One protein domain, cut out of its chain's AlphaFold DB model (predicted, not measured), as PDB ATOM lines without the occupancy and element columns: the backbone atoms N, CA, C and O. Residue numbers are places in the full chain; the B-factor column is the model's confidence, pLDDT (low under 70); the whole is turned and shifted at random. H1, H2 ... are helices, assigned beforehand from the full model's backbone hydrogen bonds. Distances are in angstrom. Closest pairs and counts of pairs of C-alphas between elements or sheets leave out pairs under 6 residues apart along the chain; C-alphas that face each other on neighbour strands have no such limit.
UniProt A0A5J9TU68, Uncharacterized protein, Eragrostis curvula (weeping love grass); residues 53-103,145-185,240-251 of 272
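What this domain is: This is residues 53 to 103, 145 to 185 and 240 to 251 of the 272 residues of an uncharacterized protein of Eragrostis curvula (weeping love grass) (UniProt A0A5J9TU68). Four helices, the long H4 and H3 with the shorter H1 and H2, stand side by side as a small bundle, in which those of the four that touch each other run opposite ways, and H6 slants across H3 and H4. H5 turns off after H4, and beyond it a tail, residues 173 to 185, sticks out and makes the length. The printed part has 104 residues with six named helices, H1 to H6 along the chain, and no named strand: all helix. The whole is loose, with a radius of gyration of the C-alphas of 16.0 A and spans of 55 by 27 by 21 A.

Where its parts are: H4, residues 146 to 163, measures 25.6 A and begins at C-alpha 146 (215.364, 235.166, 291.915). H3 is residues 84 to 99, 23.0 A; H6, residues 240 to 251, 17.2 A, ends at C-alpha 251 (217.046, 237.238, 297.304). H1 is residues 54 to 62, H2 66 to 74 and H5 165 to 171.

How they stand to each other: H4 touches H1, closest at the C-alphas of Gln 58 and Ala 154, 4.6 A, at a shallow tilt of 20 degrees, opposite ways. With residues 153 to 161 alone it touches H3, closest C-alphas Leu 89 and Leu 160, 7.0 A. H3, H4 and H6 form an up and down bundle, each running against the one before; H4 touches H6 at C-alphas Val 149 and Gly 251, 4.9 A. H2 forms helical hairpins with H1 and H3 and is apart from H4. H4 and H5 only just touch, only at the corner, with 3 pairs of C-alphas within 8 A. Every O i to N i+4 pair is within hydrogen-bond range in H1, H2, H3, H4 and H6; in H5, 2 of 3.

The domain as a whole: Residues 104 to 144 and 186 to 239 are cut out, leaving C-alpha gaps of 13.7 A and 43.6 A. The pLDDT is under 70 at 22 residues, among them 78 to 84 and 175 to 185.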
ATOM      1  N   ARG A  53     224.069 252.134 276.573       85.94
ATOM      2  CA  ARG A  53     222.944 252.529 277.421       85.94
ATOM      3  C   ARG A  53     222.895 251.634 278.658       85.94
ATOM      4  O   ARG A  53     222.460 250.485 278.547       85.94
ATOM      5  N   PRO A  54     223.308 252.144 279.833       87.12
ATOM      6  CA  PRO A  54     223.233 251.391 281.080       87.12
ATOM      7  C   PRO A  54     221.816 250.896 281.365       87.12
ATOM      8  O   PRO A  54     221.653 249.725 281.676       87.12
ATOM      9  N   ASP A  55     220.794 251.728 281.153       89.25
ATOM     10  CA  ASP A  55     219.396 251.371 281.439       89.25
ATOM     11  C   ASP A  55     218.913 250.178 280.608       89.25
ATOM     12  O   ASP A  55     218.183 249.322 281.108       89.25
ATOM     13  N   HIS A  56     219.365 250.075 279.352       89.25
ATOM     14  CA  HIS A  56     219.060 248.926 278.504       89.25
ATOM     15  C   HIS A  56     219.732 247.659 279.034       89.25
ATOM     16  O   HIS A  56     219.080 246.626 279.162       89.25
ATOM     17  N   LEU A  57     221.010 247.744 279.416       90.81
ATOM     18  CA  LEU A  57     221.711 246.616 280.025       90.81
ATOM     19  C   LEU A  57     221.054 246.192 281.351       90.81
ATOM     20  O   LEU A  57     220.877 245.001 281.589       90.81
ATOM     21  N   GLN A  58     220.650 247.149 282.187       93.88
ATOM     22  CA  GLN A  58     219.903 246.873 283.412       93.88
ATOM     23  C   GLN A  58     218.571 246.183 283.115       93.88
ATOM     24  O   GLN A  58     218.228 245.223 283.794       93.88
ATOM     25  N   HIS A  59     217.831 246.639 282.102       92.62
ATOM     26  CA  HIS A  59     216.582 246.007 281.688       92.62
ATOM     27  C   HIS A  59     216.801 244.553 281.251       92.62
ATOM     28  O   HIS A  59     216.139 243.671 281.786       92.62
ATOM     29  N   LEU A  60     217.800 244.273 280.403       92.88
ATOM     30  CA  LEU A  60     218.147 242.898 280.015       92.88
ATOM     31  C   LEU A  60     218.436 242.004 281.235       92.88
ATOM     32  O   LEU A  60     218.042 240.840 281.263       92.88
ATOM     33  N   VAL A  61     219.100 242.546 282.261       94.69
ATOM     34  CA  VAL A  61     219.391 241.825 283.511       94.69
ATOM     35  C   VAL A  61     218.130 241.583 284.345       94.69
ATOM     36  O   VAL A  61     217.945 240.467 284.831       94.69
ATOM     37  N   ARG A  62     217.240 242.577 284.477       94.44
ATOM     38  CA  ARG A  62     215.952 242.426 285.184       94.44
ATOM     39  C   ARG A  62     215.087 241.342 284.541       94.44
ATOM     40  O   ARG A  62     214.586 240.469 285.246       94.44
ATOM     41  N   GLU A  63     215.023 241.325 283.211       93.31
ATOM     42  CA  GLU A  63     214.288 240.309 282.445       93.31
ATOM     43  C   GLU A  63     214.962 238.924 282.476       93.31
ATOM     44  O   GLU A  63     214.363 237.920 282.105       93.31
ATOM     45  N   GLY A  64     216.200 238.809 282.971       91.75
ATOM     46  CA  GLY A  64     216.962 237.553 282.952       91.75
ATOM     47  C   GLY A  64     217.460 237.157 281.558       91.75
ATOM     48  O   GLY A  64     217.847 236.007 281.340       91.75
ATOM     49  N   LEU A  65     217.508 238.102 280.615       93.19
ATOM     50  CA  LEU A  65     218.052 237.932 279.265       93.19
ATOM     51  C   LEU A  65     219.589 237.971 279.298       93.19
ATOM     52  O   LEU A  65     220.249 238.810 278.682       93.19
ATOM     53  N   TRP A  66     220.189 237.043 280.047       91.69
ATOM     54  CA  TRP A  66     221.621 237.029 280.360       91.69
ATOM     55  C   TRP A  66     222.519 236.953 279.123       91.69
ATOM     56  O   TRP A  66     223.562 237.605 279.066       91.69
ATOM     57  N   HIS A  67     222.126 236.158 278.126       89.44
ATOM     58  CA  HIS A  67     222.890 236.022 276.886       89.44
ATOM     59  C   HIS A  67     222.909 237.328 276.096       89.44
ATOM     60  O   HIS A  67     223.964 237.712 275.588       89.44
ATOM     61  N   ASP A  68     221.774 238.020 276.022       88.25
ATOM     62  CA  ASP A  68     221.673 239.301 275.333       88.25
ATOM     63  C   ASP A  68     222.403 240.396 276.112       88.25
ATOM     64  O   ASP A  68     223.123 241.177 275.498       88.25
ATOM     65  N   ALA A  69     222.346 240.390 277.449       90.12
ATOM     66  CA  ALA A  69     223.125 241.295 278.298       90.12
ATOM     67  C   ALA A  69     224.640 241.137 278.073       90.12
ATOM     68  O   ALA A  69     225.351 242.117 277.842       90.12
ATOM     69  N   ILE A  70     225.145 239.898 278.075       88.12
ATOM     70  CA  ILE A  70     226.561 239.607 277.812       88.12
ATOM     71  C   ILE A  70     226.938 240.026 276.385       88.12
ATOM     72  O   ILE A  70     227.953 240.698 276.185       88.12
ATOM     73  N   ARG A  71     226.116 239.667 275.389       85.75
ATOM     74  CA  ARG A  71     226.334 240.042 273.985       85.75
ATOM     75  C   ARG A  71     226.348 241.557 273.816       85.75
ATOM     76  O   ARG A  71     227.183 242.066 273.075       85.75
ATOM     77  N   TYR A  72     225.468 242.270 274.516       86.62
ATOM     78  CA  TYR A  72     225.394 243.724 274.494       86.62
ATOM     79  C   TYR A  72     226.711 244.344 274.958       86.62
ATOM     80  O   TYR A  72     227.280 245.139 274.218       86.62
ATOM     81  N   VAL A  73     227.266 243.913 276.099       85.06
ATOM     82  CA  VAL A  73     228.570 244.403 276.590       85.06
ATOM     83  C   VAL A  73     229.690 244.134 275.576       85.06
ATOM     84  O   VAL A  73     230.490 245.028 275.294       85.06
ATOM     85  N   TYR A  74     229.708 242.949 274.957       81.12
ATOM     86  CA  TYR A  74     230.694 242.604 273.925       81.12
ATOM     87  C   TYR A  74     230.661 243.521 272.697       81.12
ATOM     88  O   TYR A  74     231.694 243.738 272.066       81.12
ATOM     89  N   CYS A  75     229.508 244.099 272.363       77.88
ATOM     90  CA  CYS A  75     229.376 244.970 271.195       77.88
ATOM     91  C   CYS A  75     230.149 246.292 271.321       77.88
ATOM     92  O   CYS A  75     230.408 246.948 270.313       77.88
ATOM     93  N   PHE A  76     230.536 246.677 272.538       75.75
ATOM     94  CA  PHE A  76     231.271 247.912 272.809       75.75
ATOM     95  C   PHE A  76     232.776 247.685 272.993       75.75
ATOM     96  O   PHE A  76     233.510 248.626 273.291       75.75
ATOM     97  N   GLN A  77     233.249 246.456 272.780       70.06
ATOM     98  CA  GLN A  77     234.647 246.091 272.944       70.06
ATOM     99  C   GLN A  77     235.479 246.478 271.702       70.06
ATOM    100  O   GLN A  77     235.091 246.150 270.576       70.06
ATOM    101  N   PRO A  78     236.635 247.153 271.856       56.62
ATOM    102  CA  PRO A  78     237.604 247.283 270.773       56.62
ATOM    103  C   PRO A  78     238.169 245.905 270.399       56.62
ATOM    104  O   PRO A  78     238.440 245.080 271.274       56.62
ATOM    105  N   ALA A  79     238.388 245.654 269.108       53.16
ATOM    106  CA  ALA A  79     239.110 244.463 268.676       53.16
ATOM    107  C   ALA A  79     240.529 244.489 269.273       53.16
ATOM    108  O   ALA A  79     241.299 245.401 268.985       53.16
ATOM    109  N   GLY A  80     240.859 243.514 270.125       50.53
ATOM    110  CA  GLY A  80     242.235 243.257 270.563       50.53
ATOM    111  C   GLY A  80     242.553 243.463 272.046       50.53
ATOM    112  O   GLY A  80     243.513 242.860 272.508       50.53
ATOM    113  N   GLN A  81     241.767 244.212 272.828       49.03
ATOM    114  CA  GLN A  81     241.947 244.269 274.288       49.03
ATOM    115  C   GLN A  81     240.613 244.455 275.004       49.03
ATOM    116  O   GLN A  81     239.794 245.289 274.626       49.03
ATOM    117  N   LEU A  82     240.400 243.666 276.052       52.78
ATOM    118  CA  LEU A  82     239.297 243.865 276.977       52.78
ATOM    119  C   LEU A  82     239.701 245.011 277.912       52.78
ATOM    120  O   LEU A  82     240.650 244.828 278.678       52.78
ATOM    121  N   PRO A  83     239.019 246.176 277.901       57.50
ATOM    122  CA  PRO A  83     239.163 247.116 279.004       57.50
ATOM    123  C   PRO A  83     238.873 246.320 280.275       57.50
ATOM    124  O   PRO A  83     237.817 245.684 280.356       57.50
ATOM    125  N   ARG A  84     239.813 246.286 281.232       64.69
ATOM    126  CA  ARG A  84     239.736 245.403 282.415       64.69
ATOM    127  C   ARG A  84     238.351 245.449 283.088       64.69
ATOM    128  O   ARG A  84     237.836 244.412 283.501       64.69
ATOM    129  N   GLY A  85     237.701 246.618 283.076       70.31
ATOM    130  CA  GLY A  85     236.333 246.833 283.559       70.31
ATOM    131  C   GLY A  85     235.212 246.131 282.777       70.31
ATOM    132  O   GLY A  85     234.359 245.491 283.386       70.31
ATOM    133  N   ALA A  86     235.207 246.171 281.439       74.44
ATOM    134  CA  ALA A  86     234.187 245.467 280.645       74.44
ATOM    135  C   ALA A  86     234.286 243.944 280.838       74.44
ATOM    136  O   ALA A  86     233.278 243.241 280.899       74.44
ATOM    137  N   GLY A  87     235.509 243.439 281.014       78.56
ATOM    138  CA  GLY A  87     235.743 242.039 281.349       78.56
ATOM    139  C   GLY A  87     235.209 241.640 282.711       78.56
ATOM    140  O   GLY A  87     234.617 240.571 282.844       78.56
ATOM    141  N   PHE A  88     235.376 242.508 283.706       83.12
ATOM    142  CA  PHE A  88     234.800 242.312 285.030       83.12
ATOM    143  C   PHE A  88     233.269 242.244 284.976       83.12
ATOM    144  O   PHE A  88     232.677 241.317 285.526       83.12
ATOM    145  N   LEU A  89     232.630 243.154 284.232       87.00
ATOM    146  CA  LEU A  89     231.178 243.164 284.046       87.00
ATOM    147  C   LEU A  89     230.671 241.870 283.390       87.00
ATOM    148  O   LEU A  89     229.699 241.275 283.850       87.00
ATOM    149  N   VAL A  90     231.363 241.385 282.356       86.12
ATOM    150  CA  VAL A  90     231.034 240.102 281.714       86.12
ATOM    151  C   VAL A  90     231.224 238.925 282.676       86.12
ATOM    152  O   VAL A  90     230.389 238.018 282.687       86.12
ATOM    153  N   LYS A  91     232.291 238.914 283.489       85.25
ATOM    154  CA  LYS A  91     232.499 237.879 284.516       85.25
ATOM    155  C   LYS A  91     231.338 237.872 285.512       85.25
ATOM    156  O   LYS A  91     230.735 236.819 285.700       85.25
ATOM    157  N   PHE A  92     230.973 239.029 286.061       89.50
ATOM    158  CA  PHE A  92     229.832 239.177 286.969       89.50
ATOM    159  C   PHE A  92     228.530 238.637 286.366       89.50
ATOM    160  O   PHE A  92     227.902 237.756 286.952       89.50
ATOM    161  N   LEU A  93     228.175 239.074 285.152       90.94
ATOM    162  CA  LEU A  93     226.965 238.613 284.462       90.94
ATOM    163  C   LEU A  93     226.959 237.095 284.230       90.94
ATOM    164  O   LEU A  93     225.918 236.455 284.375       90.94
ATOM    165  N   ARG A  94     228.109 236.496 283.894       89.25
ATOM    166  CA  ARG A  94     228.224 235.038 283.722       89.25
ATOM    167  C   ARG A  94     227.983 234.284 285.021       89.25
ATOM    168  O   ARG A  94     227.272 233.286 284.990       89.25
ATOM    169  N   PHE A  95     228.555 234.743 286.130       87.31
ATOM    170  CA  PHE A  95     228.371 234.087 287.422       87.31
ATOM    171  C   PHE A  95     226.912 234.126 287.865       87.31
ATOM    172  O   PHE A  95     226.322 233.072 288.095       87.31
ATOM    173  N   VAL A  96     226.301 235.315 287.889       89.12
ATOM    174  CA  VAL A  96     224.892 235.460 288.281       89.12
ATOM    175  C   VAL A  96     223.982 234.665 287.338       89.12
ATOM    176  O   VAL A  96     223.071 233.978 287.797       89.12
ATOM    177  N   SER A  97     224.262 234.658 286.028       89.94
ATOM    178  CA  SER A  97     223.505 233.842 285.072       89.94
ATOM    179  C   SER A  97     223.601 232.343 285.340       89.94
ATOM    180  O   SER A  97     222.634 231.645 285.054       89.94
ATOM    181  N   ARG A  98     224.751 231.824 285.782       87.44
ATOM    182  CA  ARG A  98     224.915 230.384 286.021       87.44
ATOM    183  C   ARG A  98     224.209 229.957 287.300       87.44
ATOM    184  O   ARG A  98     223.424 229.018 287.253       87.44
ATOM    185  N   VAL A  99     224.409 230.710 288.380       86.06
ATOM    186  CA  VAL A  99     223.785 230.444 289.687       86.06
ATOM    187  C   VAL A  99     222.255 230.561 289.620       86.06
ATOM    188  O   VAL A  99     221.546 229.766 290.226       86.06
ATOM    189  N   SER A 100     221.729 231.505 288.833       85.69
ATOM    190  CA  SER A 100     220.275 231.679 288.663       85.69
ATOM    191  C   SER A 100     219.606 230.678 287.716       85.69
ATOM    192  O   SER A 100     218.383 230.595 287.711       85.69
ATOM    193  N   LYS A 101     220.365 229.947 286.891       86.00
ATOM    194  CA  LYS A 101     219.808 228.962 285.945       86.00
ATOM    195  C   LYS A 101     219.736 227.557 286.521       86.00
ATOM    196  O   LYS A 101     218.875 226.795 286.103       86.00
ATOM    197  N   SER A 102     220.677 227.201 287.391       81.19
ATOM    198  CA  SER A 102     220.763 225.858 287.953       81.19
ATOM    199  C   SER A 102     221.455 225.872 289.309       81.19
ATOM    200  O   SER A 102     222.460 226.565 289.488       81.19
ATOM    201  N   ASN A 103     220.963 225.039 290.224       80.00
ATOM    202  CA  ASN A 103     221.627 224.719 291.485       80.00
ATOM    203  C   ASN A 103     222.810 223.753 291.301       80.00
ATOM    204  O   ASN A 103     223.649 223.667 292.182       80.00
ATOM    205  N   ASN A 145     214.352 234.307 296.260       92.69
ATOM    206  CA  ASN A 145     213.594 235.153 295.343       92.69
ATOM    207  C   ASN A 145     214.485 235.643 294.183       92.69
ATOM    208  O   ASN A 145     215.071 236.728 294.229       92.69
ATOM    209  N   TRP A 146     214.576 234.848 293.114       90.81
ATOM    210  CA  TRP A 146     215.364 235.166 291.915       90.81
ATOM    211  C   TRP A 146     215.002 236.495 291.231       90.81
ATOM    212  O   TRP A 146     215.913 237.181 290.761       90.81
ATOM    213  N   PRO A 147     213.727 236.936 291.173       92.81
ATOM    214  CA  PRO A 147     213.397 238.297 290.749       92.81
ATOM    215  C   PRO A 147     214.111 239.393 291.561       92.81
ATOM    216  O   PRO A 147     214.661 240.323 290.967       92.81
ATOM    217  N   ARG A 148     214.187 239.273 292.896       93.12
ATOM    218  CA  ARG A 148     214.944 240.219 293.741       93.12
ATOM    219  C   ARG A 148     216.446 240.164 293.463       93.12
ATOM    220  O   ARG A 148     217.065 241.220 293.329       93.12
ATOM    221  N   VAL A 149     217.008 238.966 293.280       93.56
ATOM    222  CA  VAL A 149     218.417 238.783 292.873       93.56
ATOM    223  C   VAL A 149     218.700 239.510 291.554       93.56
ATOM    224  O   VAL A 149     219.682 240.244 291.450       93.56
ATOM    225  N   ARG A 150     217.821 239.370 290.550       94.75
ATOM    226  CA  ARG A 150     217.949 240.050 289.248       94.75
ATOM    227  C   ARG A 150     217.869 241.567 289.367       94.75
ATOM    228  O   ARG A 150     218.684 242.265 288.766       94.75
ATOM    229  N   ASN A 151     216.936 242.082 290.163       94.06
ATOM    230  CA  ASN A 151     216.815 243.520 290.401       94.06
ATOM    231  C   ASN A 151     218.075 244.092 291.054       94.06
ATOM    232  O   ASN A 151     218.575 245.129 290.613       94.06
ATOM    233  N   LYS A 152     218.633 243.383 292.041       95.12
ATOM    234  CA  LYS A 152     219.880 243.791 292.687       95.12
ATOM    235  C   LYS A 152     221.077 243.712 291.738       95.12
ATOM    236  O   LYS A 152     221.876 244.643 291.667       95.12
ATOM    237  N   ALA A 153     221.159 242.652 290.935       94.38
ATOM    238  CA  ALA A 153     222.183 242.522 289.906       94.38
ATOM    239  C   ALA A 153     222.108 243.660 288.873       94.38
ATOM    240  O   ALA A 153     223.145 244.179 288.463       94.38
ATOM    241  N   ALA A 154     220.905 244.090 288.483       94.81
ATOM    242  CA  ALA A 154     220.719 245.224 287.580       94.81
ATOM    243  C   ALA A 154     221.210 246.544 288.202       94.81
ATOM    244  O   ALA A 154     221.853 247.346 287.522       94.81
ATOM    245  N   GLU A 155     220.964 246.770 289.492       94.00
ATOM    246  CA  GLU A 155     221.496 247.932 290.215       94.00
ATOM    247  C   GLU A 155     223.033 247.956 290.173       94.00
ATOM    248  O   GLU A 155     223.624 248.925 289.689       94.00
ATOM    249  N   ILE A 156     223.670 246.851 290.577       92.94
ATOM    250  CA  ILE A 156     225.132 246.690 290.580       92.94
ATOM    251  C   ILE A 156     225.711 246.892 289.177       92.94
ATOM    252  O   ILE A 156     226.711 247.585 289.005       92.94
ATOM    253  N   VAL A 157     225.069 246.339 288.148       92.06
ATOM    254  CA  VAL A 157     225.478 246.521 286.749       92.06
ATOM    255  C   VAL A 157     225.445 247.989 286.335       92.06
ATOM    256  O   VAL A 157     226.362 248.436 285.649       92.06
ATOM    257  N   GLY A 158     224.440 248.752 286.770       88.94
ATOM    258  CA  GLY A 158     224.377 250.196 286.533       88.94
ATOM    259  C   GLY A 158     225.529 250.950 287.199       88.94
ATOM    260  O   GLY A 158     226.157 251.800 286.564       88.94
ATOM    261  N   GLN A 159     225.854 250.593 288.444       89.44
ATOM    262  CA  GLN A 159     226.972 251.180 289.189       89.44
ATOM    263  C   GLN A 159     228.319 250.863 288.522       89.44
ATOM    264  O   GLN A 159     229.106 251.770 288.248       89.44
ATOM    265  N   LEU A 160     228.558 249.594 288.177       87.62
ATOM    266  CA  LEU A 160     229.767 249.160 287.470       87.62
ATOM    267  C   LEU A 160     229.890 249.852 286.107       87.62
ATOM    268  O   LEU A 160     230.952 250.357 285.756       87.62
ATOM    269  N   ALA A 161     228.797 249.933 285.347       84.44
ATOM    270  CA  ALA A 161     228.759 250.618 284.060       84.44
ATOM    271  C   ALA A 161     229.128 252.108 284.154       84.44
ATOM    272  O   ALA A 161     229.719 252.643 283.216       84.44
ATOM    273  N   ALA A 162     228.794 252.777 285.261       81.94
ATOM    274  CA  ALA A 162     229.157 254.173 285.486       81.94
ATOM    275  C   ALA A 162     230.647 254.366 285.808       81.94
ATOM    276  O   ALA A 162     231.233 255.376 285.417       81.94
ATOM    277  N   GLN A 163     231.254 253.388 286.480       78.56
ATOM    278  CA  GLN A 163     232.661 253.420 286.886       78.56
ATOM    279  C   GLN A 163     233.630 253.079 285.742       78.56
ATOM    280  O   GLN A 163     234.788 253.483 285.773       78.56
ATOM    281  N   ILE A 164     233.186 252.341 284.719       79.50
ATOM    282  CA  ILE A 164     234.052 251.913 283.611       79.50
ATOM    283  C   ILE A 164     234.237 253.060 282.603       79.50
ATOM    284  O   ILE A 164     233.380 253.312 281.754       79.50
ATOM    285  N   GLU A 165     235.404 253.705 282.632       65.69
ATOM    286  CA  GLU A 165     235.740 254.838 281.752       65.69
ATOM    287  C   GLU A 165     235.612 254.519 280.254       65.69
ATOM    288  O   GLU A 165     235.034 255.301 279.503       65.69
ATOM    289  N   GLY A 166     236.024 253.323 279.818       66.50
ATOM    290  CA  GLY A 166     235.887 252.909 278.413       66.50
ATOM    291  C   GLY A 166     234.432 252.795 277.930       66.50
ATOM    292  O   GLY A 166     234.158 252.941 276.739       66.50
ATOM    293  N   LEU A 167     233.480 252.569 278.843       70.12
ATOM    294  CA  LEU A 167     232.050 252.628 278.532       70.12
ATOM    295  C   LEU A 167     231.531 254.068 278.596       70.12
ATOM    296  O   LEU A 167     230.623 254.406 277.840       70.12
ATOM    297  N   ASN A 168     232.121 254.939 279.419       68.56
ATOM    298  CA  ASN A 168     231.734 256.349 279.505       68.56
ATOM    299  C   ASN A 168     231.927 257.100 278.181       68.56
ATOM    300  O   ASN A 168     231.024 257.834 277.771       68.56
ATOM    301  N   ASP A 169     233.008 256.848 277.445       68.62
ATOM    302  CA  ASP A 169     233.185 257.420 276.099       68.62
ATOM    303  C   ASP A 169     232.105 256.946 275.116       68.62
ATOM    304  O   ASP A 169     231.652 257.685 274.236       68.62
ATOM    305  N   MET A 170     231.627 255.715 275.306       74.38
ATOM    306  CA  MET A 170     230.563 255.124 274.501       74.38
ATOM    307  C   MET A 170     229.166 255.591 274.878       74.38
ATOM    308  O   MET A 170     228.282 255.536 274.020       74.38
ATOM    309  N   ARG A 171     228.980 256.091 276.102       75.75
ATOM    310  CA  ARG A 171     227.749 256.740 276.582       75.75
ATOM    311  C   ARG A 171     227.613 258.168 276.072       75.75
ATOM    312  O   ARG A 171     226.502 258.637 275.851       75.75
ATOM    313  N   ARG A 172     228.730 258.873 275.896       77.00
ATOM    314  CA  ARG A 172     228.727 260.264 275.433       77.00
ATOM    315  C   ARG A 172     228.427 260.308 273.945       77.00
ATOM    316  O   ARG A 172     229.067 259.606 273.171       77.00
ATOM    317  N   LEU A 173     227.475 261.133 273.527       77.25
ATOM    318  CA  LEU A 173     227.287 261.453 272.114       77.25
ATOM    319  C   LEU A 173     228.316 262.519 271.699       77.25
ATOM    320  O   LEU A 173     228.704 263.345 272.527       77.25
ATOM    321  N   PRO A 174     228.807 262.503 270.446       74.06
ATOM    322  CA  PRO A 174     229.676 263.569 269.965       74.06
ATOM    323  C   PRO A 174     228.943 264.914 270.020       74.06
ATOM    324  O   PRO A 174     227.728 264.966 269.823       74.06
ATOM    325  N   LEU A 175     229.693 266.003 270.222       66.50
ATOM    326  CA  LEU A 175     229.158 267.362 270.111       66.50
ATOM    327  C   LEU A 175     228.482 267.521 268.744       66.50
ATOM    328  O   LEU A 175     229.102 267.310 267.695       66.50
ATOM    329  N   CYS A 176     227.181 267.809 268.769       58.34
ATOM    330  CA  CYS A 176     226.366 267.764 267.569       58.34
ATOM    331  C   CYS A 176     226.735 268.928 266.641       58.34
ATOM    332  O   CYS A 176     226.749 270.083 267.072       58.34
ATOM    333  N   PRO A 177     226.977 268.680 265.347       56.72
ATOM    334  CA  PRO A 177     226.940 269.755 264.378       56.72
ATOM    335  C   PRO A 177     225.479 270.185 264.206       56.72
ATOM    336  O   PRO A 177     224.631 269.366 263.866       56.72
ATOM    337  N   THR A 178     225.188 271.470 264.359       55.16
ATOM    338  CA  THR A 178     223.844 272.078 264.267       55.16
ATOM    339  C   THR A 178     223.125 271.924 262.915       55.16
ATOM    340  O   THR A 178     222.013 272.409 262.756       55.16
ATOM    341  N   LYS A 179     223.729 271.275 261.911       59.25
ATOM    342  CA  LYS A 179     223.185 271.171 260.545       59.25
ATOM    343  C   LYS A 179     223.097 269.717 260.093       59.25
ATOM    344  O   LYS A 179     224.100 269.007 260.126       59.25
ATOM    345  N   ALA A 180     221.949 269.316 259.546       53.38
ATOM    346  CA  ALA A 180     221.704 267.972 259.006       53.38
ATOM    347  C   ALA A 180     222.722 267.539 257.927       53.38
ATOM    348  O   ALA A 180     223.106 266.373 257.856       53.38
ATOM    349  N   ALA A 181     223.258 268.488 257.147       56.75
ATOM    350  CA  ALA A 181     224.304 268.240 256.145       56.75
ATOM    351  C   ALA A 181     225.611 267.666 256.727       56.75
ATOM    352  O   ALA A 181     226.418 267.094 256.002       56.75
ATOM    353  N   ASN A 182     225.822 267.821 258.035       57.19
ATOM    354  CA  ASN A 182     226.972 267.281 258.743       57.19
ATOM    355  C   ASN A 182     226.707 265.868 259.295       57.19
ATOM    356  O   ASN A 182     227.640 265.215 259.745       57.19
ATOM    357  N   VAL A 183     225.461 265.398 259.298       55.12
ATOM    358  CA  VAL A 183     225.066 264.070 259.793       55.12
ATOM    359  C   VAL A 183     225.090 263.035 258.665       55.12
ATOM    360  O   VAL A 183     225.457 261.881 258.885       55.12
ATOM    361  N   LEU A 184     224.750 263.460 257.447       54.75
ATOM    362  CA  LEU A 184     224.730 262.609 256.261       54.75
ATOM    363  C   LEU A 184     226.152 262.274 255.772       54.75
ATOM    364  O   LEU A 184     227.079 263.072 255.957       54.75
ATOM    365  N   PRO A 185     226.364 261.101 255.144       47.56
ATOM    366  CA  PRO A 185     227.644 260.773 254.537       47.56
ATOM    367  C   PRO A 185     228.033 261.858 253.525       47.56
ATOM    368  O   PRO A 185     227.209 262.300 252.722       47.56
ATOM    369  N   LEU A 240     234.290 240.763 293.144       86.44
ATOM    370  CA  LEU A 240     233.333 239.914 292.433       86.44
ATOM    371  C   LEU A 240     232.547 239.024 293.409       86.44
ATOM    372  O   LEU A 240     231.322 238.963 293.318       86.44
ATOM    373  N   ALA A 241     233.244 238.404 294.365       86.44
ATOM    374  CA  ALA A 241     232.644 237.589 295.416       86.44
ATOM    375  C   ALA A 241     231.641 238.384 296.255       86.44
ATOM    376  O   ALA A 241     230.500 237.954 296.397       86.44
ATOM    377  N   SER A 242     232.028 239.574 296.729       90.69
ATOM    378  CA  SER A 242     231.137 240.411 297.539       90.69
ATOM    379  C   SER A 242     229.884 240.851 296.779       90.69
ATOM    380  O   SER A 242     228.804 240.880 297.353       90.69
ATOM    381  N   LEU A 243     230.002 241.170 295.484       91.75
ATOM    382  CA  LEU A 243     228.851 241.594 294.675       91.75
ATOM    383  C   LEU A 243     227.873 240.441 294.405       91.75
ATOM    384  O   LEU A 243     226.662 240.652 294.370       91.75
ATOM    385  N   ILE A 244     228.383 239.222 294.200       89.75
ATOM    386  CA  ILE A 244     227.538 238.028 294.031       89.75
ATOM    387  C   ILE A 244     226.836 237.692 295.348       89.75
ATOM    388  O   ILE A 244     225.634 237.435 295.349       89.75
ATOM    389  N   GLU A 245     227.567 237.746 296.461       90.31
ATOM    390  CA  GLU A 245     227.020 237.573 297.806       90.31
ATOM    391  C   GLU A 245     225.891 238.582 298.080       90.31
ATOM    392  O   GLU A 245     224.796 238.182 298.465       90.31
ATOM    393  N   GLU A 246     226.099 239.864 297.767       92.56
ATOM    394  CA  GLU A 246     225.086 240.921 297.898       92.56
ATOM    395  C   GLU A 246     223.815 240.630 297.076       92.56
ATOM    396  O   GLU A 246     222.699 240.802 297.572       92.56
ATOM    397  N   CYS A 247     223.959 240.131 295.841       91.94
ATOM    398  CA  CYS A 247     222.815 239.736 295.013       91.94
ATOM    399  C   CYS A 247     222.011 238.601 295.652       91.94
ATOM    400  O   CYS A 247     220.781 238.648 295.673       91.94
ATOM    401  N   LEU A 248     222.699 237.578 296.164       90.69
ATOM    402  CA  LEU A 248     222.061 236.416 296.782       90.69
ATOM    403  C   LEU A 248     221.370 236.790 298.096       90.69
ATOM    404  O   LEU A 248     220.248 236.349 298.336       90.69
ATOM    405  N   GLN A 249     221.985 237.651 298.909       90.44
ATOM    406  CA  GLN A 249     221.374 238.152 300.144       90.44
ATOM    407  C   GLN A 249     220.105 238.968 299.870       90.44
ATOM    408  O   GLN A 249     219.107 238.803 300.569       90.44
ATOM    409  N   ALA A 250     220.076 239.769 298.800       90.69
ATOM    410  CA  ALA A 250     218.856 240.469 298.388       90.69
ATOM    411  C   ALA A 250     217.701 239.509 298.039       90.69
ATOM    412  O   ALA A 250     216.533 239.850 298.235       90.69
ATOM    413  N   GLY A 251     218.017 238.304 297.553       85.62
ATOM    414  CA  GLY A 251     217.046 237.238 297.304       85.62
ATOM    415  C   GLY A 251     216.583 236.494 298.560       85.62
ATOM    416  O   GLY A 251     215.464 235.986 298.565       85.62
TER     417      GLY A 251